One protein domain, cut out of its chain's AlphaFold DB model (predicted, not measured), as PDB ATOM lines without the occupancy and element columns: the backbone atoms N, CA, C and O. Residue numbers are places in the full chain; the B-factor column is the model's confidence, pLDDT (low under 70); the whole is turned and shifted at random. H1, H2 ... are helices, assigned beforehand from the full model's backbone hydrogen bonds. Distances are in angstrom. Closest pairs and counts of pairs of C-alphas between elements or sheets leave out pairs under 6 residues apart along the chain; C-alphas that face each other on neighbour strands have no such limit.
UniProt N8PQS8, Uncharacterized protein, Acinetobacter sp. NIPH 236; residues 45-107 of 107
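This is residues 45 to 107 of the 107 residues of an uncharacterized protein of Acinetobacter sp. NIPH 236 (UniProt N8PQS8). Three helices follow one another in an open, angular line with no shared core: the long H2 is the shaft, H1 makes a corner with its first end, and H3 carries the line on past its other end at an angle. Before H1 comes a short tail with no named element, in which residues 47 to 51 stand free. The printed part has 63 residues with three named helices, H1, H2 and H3 in that order, and no named strand; the class is all helix. The whole is extended, with a radius of gyration of the C-alphas of 18.6 A and spans of 58 by 21 by 20 A.

H1 is residues 52 to 65, beginning at C-alpha 52 at (36.401, 30.091, -0.603), and is 20.3 A long from first to last C-alpha. H2, residues 69 to 90, measures 31.4 A and begins at C-alpha 69 at (49.238, 35.689, 4.743). H3, residues 93 to 103, measures 15.7 A and ends at C-alpha 103 at (21.537, 34.634, 41.695).

H1 touches H2 with residues 58 to 62 alone, and H2 touches H1 with residues 69 to 72 alone. Their closest C-alphas, those of Val 62 and Lys 69, are 6.1 A apart. The two run opposite ways at a steep tilt of 67 degrees. H2 and H3 are close but not clearly touching, the closest C-alphas being those of Ile 88 and His 94 at 7.4 A. They run the same way at a steep tilt of 53 degrees. H1 and H3 are apart. In H1, H2 and H3 every O i to N i+4 pair is within hydrogen-bond range.

The C-alphas of Leu 64 and Gly 107, the two farthest apart, are 59.7 A from each other. The printed part has no cut, and both links between helices are tight. Mean pLDDT of the printed part is 87.4, with residues 102 to 107 under 70.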
ATOM      1  N   ASN A  45      48.761  27.099  15.697       81.75
ATOM      2  CA  ASN A  45      47.920  27.178  14.509       81.75
ATOM      3  C   ASN A  45      46.489  27.561  14.898       81.75
ATOM      4  O   ASN A  45      45.861  26.889  15.718       81.75
ATOM      5  N   VAL A  46      45.969  28.612  14.267       79.56
ATOM      6  CA  VAL A  46      44.559  29.001  14.346       79.56
ATOM      7  C   VAL A  46      43.914  28.634  13.013       79.56
ATOM      8  O   VAL A  46      44.031  29.363  12.031       79.56
ATOM      9  N   CYS A  47      43.275  27.465  12.951       84.25
ATOM     10  CA  CYS A  47      42.616  26.985  11.737       84.25
ATOM     11  C   CYS A  47      41.115  27.287  11.793       84.25
ATOM     12  O   CYS A  47      40.412  26.775  12.662       84.25
ATOM     13  N   ALA A  48      40.612  28.063  10.832       83.62
ATOM     14  CA  ALA A  48      39.185  28.314  10.649       83.62
ATOM     15  C   ALA A  48      38.756  27.920   9.231       83.62
ATOM     16  O   ALA A  48      39.451  28.214   8.258       83.62
ATOM     17  N   LYS A  49      37.598  27.263   9.100       90.44
ATOM     18  CA  LYS A  49      36.968  27.047   7.792       90.44
ATOM     19  C   LYS A  49      36.254  28.333   7.387       90.44
ATOM     20  O   LYS A  49      35.340  28.763   8.083       90.44
ATOM     21  N   VAL A  50      36.661  28.920   6.267       92.25
ATOM     22  CA  VAL A  50      36.050  30.130   5.701       92.25
ATOM     23  C   VAL A  50      35.471  29.845   4.322       92.25
ATOM     24  O   VAL A  50      35.780  28.830   3.699       92.25
ATOM     25  N   HIS A  51      34.609  30.740   3.844       96.38
ATOM     26  CA  HIS A  51      34.091  30.655   2.484       96.38
ATOM     27  C   HIS A  51      35.242  30.823   1.466       96.38
ATOM     28  O   HIS A  51      36.060  31.725   1.666       96.38
ATOM     29  N   PRO A  52      35.302  30.036   0.370       95.94
ATOM     30  CA  PRO A  52      36.401  30.091  -0.603       95.94
ATOM     31  C   PRO A  52      36.692  31.500  -1.126       95.94
ATOM     32  O   PRO A  52      37.829  31.943  -1.070       95.94
ATOM     33  N   TRP A  53      35.644  32.252  -1.486       97.19
ATOM     34  CA  TRP A  53      35.776  33.652  -1.913       97.19
ATOM     35  C   TRP A  53      36.579  34.521  -0.931       97.19
ATOM     36  O   TRP A  53      37.392  35.324  -1.364       97.19
ATOM     37  N   LEU A  54      36.388  34.356   0.384       95.12
ATOM     38  CA  LEU A  54      37.131  35.149   1.365       95.12
ATOM     39  C   LEU A  54      38.614  34.766   1.366       95.12
ATOM     40  O   LEU A  54      39.464  35.642   1.472       95.12
ATOM     41  N   SER A  55      38.921  33.473   1.228       94.31
ATOM     42  CA  SER A  55      40.306  33.014   1.088       94.31
ATOM     43  C   SER A  55      40.956  33.617  -0.156       94.31
ATOM     44  O   SER A  55      42.054  34.155  -0.055       94.31
ATOM     45  N   ASP A  56      40.255  33.582  -1.292       96.19
ATOM     46  CA  ASP A  56      40.761  34.101  -2.564       96.19
ATOM     47  C   ASP A  56      40.991  35.620  -2.511       96.19
ATOM     48  O   ASP A  56      41.968  36.124  -3.059       96.19
ATOM     49  N   GLU A  57      40.108  36.371  -1.847       97.31
ATOM     50  CA  GLU A  57      40.293  37.815  -1.663       97.31
ATOM     51  C   GLU A  57      41.459  38.138  -0.725       97.31
ATOM     52  O   GLU A  57      42.214  39.072  -0.997       97.31
ATOM     53  N   ILE A  58      41.660  37.354   0.340       95.12
ATOM     54  CA  ILE A  58      42.840  37.499   1.202       95.12
ATOM     55  C   ILE A  58      44.109  37.285   0.374       95.12
ATOM     56  O   ILE A  58      45.004  38.123   0.441       95.12
ATOM     57  N   ASP A  59      44.164  36.220  -0.431       95.00
ATOM     58  CA  ASP A  59      45.303  35.916  -1.307       95.00
ATOM     59  C   ASP A  59      45.633  37.076  -2.253       95.00
ATOM     60  O   ASP A  59      46.759  37.568  -2.266       95.00
ATOM     61  N   LYS A  60      44.630  37.616  -2.954       96.50
ATOM     62  CA  LYS A  60      44.827  38.767  -3.852       96.50
ATOM     63  C   LYS A  60      45.410  39.985  -3.141       96.50
ATOM     64  O   LYS A  60      46.267  40.665  -3.703       96.50
ATOM     65  N   VAL A  61      44.928  40.296  -1.936       96.50
ATOM     66  CA  VAL A  61      45.381  41.470  -1.177       96.50
ATOM     67  C   VAL A  61      46.819  41.290  -0.702       96.50
ATOM     68  O   VAL A  61      47.630  42.204  -0.864       96.50
ATOM     69  N   VAL A  62      47.145  40.134  -0.122       94.38
ATOM     70  CA  VAL A  62      48.486  39.894   0.428       94.38
ATOM     71  C   VAL A  62      49.537  39.784  -0.677       94.38
ATOM     72  O   VAL A  62      50.617  40.357  -0.529       94.38
ATOM     73  N   ASP A  63      49.186  39.183  -1.819       93.56
ATOM     74  CA  ASP A  63      50.050  39.105  -3.000       93.56
ATOM     75  C   ASP A  63      50.303  40.488  -3.609       93.56
ATOM     76  O   ASP A  63      51.443  40.833  -3.924       93.56
ATOM     77  N   LEU A  64      49.257  41.316  -3.732       94.38
ATOM     78  CA  LEU A  64      49.377  42.676  -4.265       94.38
ATOM     79  C   LEU A  64      50.292  43.555  -3.402       94.38
ATOM     80  O   LEU A  64      51.025  44.391  -3.931       94.38
ATOM     81  N   LEU A  65      50.228  43.392  -2.081       89.00
ATOM     82  CA  LEU A  65      50.977  44.211  -1.127       89.00
ATOM     83  C   LEU A  65      52.333  43.607  -0.728       89.00
ATOM     84  O   LEU A  65      53.110  44.279  -0.049       89.00
ATOM     85  N   GLY A  66      52.631  42.369  -1.133       87.81
ATOM     86  CA  GLY A  66      53.856  41.662  -0.752       87.81
ATOM     87  C   GLY A  66      53.955  41.377   0.752       87.81
ATOM     88  O   GLY A  66      55.052  41.388   1.311       87.81
ATOM     89  N   ILE A  67      52.815  41.170   1.416       88.69
ATOM     90  CA  ILE A  67      52.716  40.866   2.852       88.69
ATOM     91  C   ILE A  67      52.496  39.360   3.002       88.69
ATOM     92  O   ILE A  67      51.851  38.743   2.160       88.69
ATOM     93  N   SER A  68      53.003  38.730   4.064       88.06
ATOM     94  CA  SER A  68      52.695  37.314   4.279       88.06
ATOM     95  C   SER A  68      51.245  37.133   4.744       88.06
ATOM     96  O   SER A  68      50.716  37.913   5.543       88.06
ATOM     97  N   LYS A  69      50.596  36.049   4.297       89.88
ATOM     98  CA  LYS A  69      49.238  35.689   4.743       89.88
ATOM     99  C   LYS A  69      49.151  35.599   6.271       89.88
ATOM    100  O   LYS A  69      48.161  36.028   6.856       89.88
ATOM    101  N   ARG A  70      50.202  35.093   6.925       88.44
ATOM    102  CA  ARG A  70      50.285  35.005   8.388       88.44
ATOM    103  C   ARG A  70      50.255  36.388   9.039       88.44
ATOM    104  O   ARG A  70      49.428  36.595   9.917       88.44
ATOM    105  N   GLN A  71      51.107  37.321   8.603       87.12
ATOM    106  CA  GLN A  71      51.149  38.684   9.149       87.12
ATOM    107  C   GLN A  71      49.810  39.404   8.977       87.12
ATOM    108  O   GLN A  71      49.318  40.032   9.913       87.12
ATOM    109  N   PHE A  72      49.205  39.279   7.795       92.12
ATOM    110  CA  PHE A  72      47.909  39.884   7.511       92.12
ATOM    111  C   PHE A  72      46.806  39.331   8.423       92.12
ATOM    112  O   PHE A  72      46.068  40.094   9.045       92.12
ATOM    113  N   LEU A  73      46.714  38.002   8.542       92.44
ATOM    114  CA  LEU A  73      45.707  37.353   9.380       92.44
ATOM    115  C   LEU A  73      45.930  37.611  10.871       92.44
ATOM    116  O   LEU A  73      44.964  37.821  11.594       92.44
ATOM    117  N   GLU A  74      47.178  37.636  11.335       89.94
ATOM    118  CA  GLU A  74      47.501  37.958  12.726       89.94
ATOM    119  C   GLU A  74      47.053  39.380  13.087       89.94
ATOM    120  O   GLU A  74      46.364  39.566  14.090       89.94
ATOM    121  N   ALA A  75      47.355  40.367  12.236       91.12
ATOM    122  CA  ALA A  75      46.891  41.739  12.425       91.12
ATOM    123  C   ALA A  75      45.353  41.821  12.445       91.12
ATOM    124  O   ALA A  75      44.780  42.446  13.339       91.12
ATOM    125  N   ALA A  76      44.687  41.130  11.516       93.56
ATOM    126  CA  ALA A  76      43.229  41.076  11.455       93.56
ATOM    127  C   ALA A  76      42.612  40.422  12.704       93.56
ATOM    128  O   ALA A  76      41.594  40.895  13.212       93.56
ATOM    129  N   PHE A  77      43.219  39.356  13.234       93.69
ATOM    130  CA  PHE A  77      42.752  38.706  14.458       93.69
ATOM    131  C   PHE A  77      42.938  39.591  15.689       93.69
ATOM    132  O   PHE A  77      42.024  39.666  16.508       93.69
ATOM    133  N   ILE A  78      44.063  40.301  15.808       92.94
ATOM    134  CA  ILE A  78      44.281  41.271  16.893       92.94
ATOM    135  C   ILE A  78      43.216  42.371  16.840       92.94
ATOM    136  O   ILE A  78      42.605  42.688  17.861       92.94
ATOM    137  N   GLU A  79      42.947  42.923  15.656       94.75
ATOM    138  CA  GLU A  79      41.907  43.938  15.478       94.75
ATOM    139  C   GLU A  79      40.521  43.403  15.866       94.75
ATOM    140  O   GLU A  79      39.791  44.052  16.621       94.75
ATOM    141  N   ALA A  80      40.173  42.196  15.410       95.25
ATOM    142  CA  ALA A  80      38.900  41.558  15.729       95.25
ATOM    143  C   ALA A  80      38.732  41.314  17.237       95.25
ATOM    144  O   ALA A  80      37.661  41.583  17.781       95.25
ATOM    145  N   VAL A  81      39.786  40.854  17.920       96.06
ATOM    146  CA  VAL A  81      39.785  40.624  19.373       96.06
ATOM    147  C   VAL A  81      39.648  41.939  20.137       96.06
ATOM    148  O   VAL A  81      38.798  42.039  21.018       96.06
ATOM    149  N   ASN A  82      40.404  42.975  19.770       96.69
ATOM    150  CA  ASN A  82      40.297  44.293  20.405       96.69
ATOM    151  C   ASN A  82      38.892  44.882  20.244       96.69
ATOM    152  O   ASN A  82      38.315  45.409  21.195       96.69
ATOM    153  N   LYS A  83      38.311  44.749  19.048       96.19
ATOM    154  CA  LYS A  83      36.936  45.173  18.782       96.19
ATOM    155  C   LYS A  83      35.928  44.378  19.611       96.19
ATOM    156  O   LYS A  83      34.979  44.963  20.122       96.19
ATOM    157  N   ALA A  84      36.131  43.069  19.757       96.38
ATOM    158  CA  ALA A  84      35.276  42.230  20.587       96.38
ATOM    159  C   ALA A  84      35.333  42.657  22.060       96.38
ATOM    160  O   ALA A  84      34.278  42.850  22.653       96.38
ATOM    161  N   HIS A  85      36.526  42.884  22.621       96.38
ATOM    162  CA  HIS A  85      36.681  43.390  23.989       96.38
ATOM    163  C   HIS A  85      35.948  44.717  24.197       96.38
ATOM    164  O   HIS A  85      35.145  44.827  25.114       96.38
ATOM    165  N   ALA A  86      36.126  45.679  23.287       95.31
ATOM    166  CA  ALA A  86      35.446  46.969  23.385       95.31
ATOM    167  C   ALA A  86      33.910  46.844  23.391       95.31
ATOM    168  O   ALA A  86      33.237  47.582  24.104       95.31
ATOM    169  N   ILE A  87      33.347  45.911  22.612       96.06
ATOM    170  CA  ILE A  87      31.900  45.642  22.598       96.06
ATOM    171  C   ILE A  87      31.460  44.951  23.894       96.06
ATOM    172  O   ILE A  87      30.449  45.334  24.472       96.06
ATOM    173  N   ILE A  88      32.212  43.948  24.355       93.56
ATOM    174  CA  ILE A  88      31.932  43.213  25.599       93.56
ATOM    175  C   ILE A  88      31.874  44.179  26.790       93.56
ATOM    176  O   ILE A  88      30.939  44.099  27.590       93.56
ATOM    177  N   ASP A  89      32.826  45.108  26.864       93.50
ATOM    178  CA  ASP A  89      32.885  46.131  27.907       93.50
ATOM    179  C   ASP A  89      31.721  47.126  27.783       93.50
ATOM    180  O   ASP A  89      31.058  47.441  28.770       93.50
ATOM    181  N   ALA A  90      31.425  47.601  26.567       93.56
ATOM    182  CA  ALA A  90      30.352  48.569  26.330       93.56
ATOM    183  C   ALA A  90      28.953  48.024  26.664       93.56
ATOM    184  O   ALA A  90      28.094  48.771  27.128       93.56
ATOM    185  N   GLU A  91      28.726  46.730  26.442       94.50
ATOM    186  CA  GLU A  91      27.450  46.059  26.714       94.50
ATOM    187  C   GLU A  91      27.321  45.577  28.174       94.50
ATOM    188  O   GLU A  91      26.305  44.985  28.547       94.50
ATOM    189  N   GLY A  92      28.338  45.805  29.017       90.19
ATOM    190  CA  GLY A  92      28.334  45.389  30.422       90.19
ATOM    191  C   GLY A  92      28.213  43.871  30.596       90.19
ATOM    192  O   GLY A  92      27.535  43.368  31.501       90.19
ATOM    193  N   VAL A  93      28.790  43.113  29.658       88.06
ATOM    194  CA  VAL A  93      28.643  41.653  29.598       88.06
ATOM    195  C   VAL A  93      29.200  41.011  30.868       88.06
ATOM    196  O   VAL A  93      28.589  40.095  31.422       88.06
ATOM    197  N   HIS A  94      30.334  41.508  31.360       85.12
ATOM    198  CA  HIS A  94      30.991  40.992  32.556       85.12
ATOM    199  C   HIS A  94      30.142  41.189  33.819       85.12
ATOM    200  O   HIS A  94      29.991  40.257  34.612       85.12
ATOM    201  N   GLU A  95      29.520  42.354  33.973       85.00
ATOM    202  CA  GLU A  95      28.629  42.700  35.079       85.00
ATOM    203  C   GLU A  95      27.372  41.827  35.064       85.00
ATOM    204  O   GLU A  95      26.952  41.309  36.100       85.00
ATOM    205  N   ARG A  96      26.806  41.600  33.873       76.19
ATOM    206  CA  ARG A  96      25.616  40.764  33.695       76.19
ATOM    207  C   ARG A  96      25.885  39.288  33.983       76.19
ATOM    208  O   ARG A  96      25.041  38.614  34.569       76.19
ATOM    209  N   PHE A  97      27.057  38.768  33.619       78.00
ATOM    210  CA  PHE A  97      27.447  37.410  34.010       78.00
ATOM    211  C   PHE A  97      27.717  37.294  35.516       78.00
ATOM    212  O   PHE A  97      27.366  36.275  36.114       78.00
ATOM    213  N   ALA A  98      28.289  38.327  36.145       77.25
ATOM    214  CA  ALA A  98      28.511  38.349  37.589       77.25
ATOM    215  C   ALA A  98      27.192  38.355  38.386       77.25
ATOM    216  O   ALA A  98      27.092  37.635  39.381       77.25
ATOM    217  N   SER A  99      26.169  39.093  37.936       72.00
ATOM    218  CA  SER A  99      24.854  39.109  38.592       72.00
ATOM    219  C   SER A  99      24.127  37.763  38.472       72.00
ATOM    220  O   SER A  99      23.654  37.234  39.474       72.00
ATOM    221  N   ILE A 100      24.131  37.141  37.286       74.12
ATOM    222  CA  ILE A 100      23.513  35.819  37.061       74.12
ATOM    223  C   ILE A 100      24.204  34.728  37.901       74.12
ATOM    224  O   ILE A 100      23.550  33.852  38.473       74.12
ATOM    225  N   ALA A 101      25.534  34.774  38.013       71.00
ATOM    226  CA  ALA A 101      26.290  33.820  38.825       71.00
ATOM    227  C   ALA A 101      26.043  33.979  40.339       71.00
ATOM    228  O   ALA A 101      26.183  33.000  41.075       71.00
ATOM    229  N   ALA A 102      25.687  35.181  40.807       67.50
ATOM    230  CA  ALA A 102      25.290  35.425  42.193       67.50
ATOM    231  C   ALA A 102      23.878  34.884  42.479       67.50
ATOM    232  O   ALA A 102      23.692  34.172  43.461       67.50
ATOM    233  N   GLU A 103      22.924  35.115  41.574       65.25
ATOM    234  CA  GLU A 103      21.537  34.634  41.695       65.25
ATOM    235  C   GLU A 103      21.431  33.096  41.675       65.25
ATOM    236  O   GLU A 103      20.592  32.517  42.358       65.25
ATOM    237  N   THR A 104      22.318  32.408  40.948       62.25
ATOM    238  CA  THR A 104      22.308  30.932  40.851       62.25
ATOM    239  C   THR A 104      22.888  30.236  42.097       62.25
ATOM    240  O   THR A 104      22.750  29.026  42.243       62.25
ATOM    241  N   LYS A 105      23.563  30.963  43.000       57.75
ATOM    242  CA  LYS A 105      24.139  30.396  44.238       57.75
ATOM    243  C   LYS A 105      23.211  30.483  45.454       57.75
ATOM    244  O   LYS A 105      23.548  29.912  46.488       57.75
ATOM    245  N   GLU A 106      22.085  31.185  45.340       55.00
ATOM    246  CA  GLU A 106      21.120  31.390  46.431       55.00
ATOM    247  C   GLU A 106      19.811  30.586  46.266       55.00
ATOM    248  O   GLU A 106      18.922  30.703  47.111       55.00
ATOM    249  N   GLY A 107      19.695  29.748  45.225       47.28
ATOM    250  CA  GLY A 107      18.584  28.806  45.010       47.28
ATOM    251  C   GLY A 107      19.021  27.352  45.111       47.28
ATOM    252  O   GLY A 107      18.199  26.536  45.586       47.28
TER     253      GLY A 107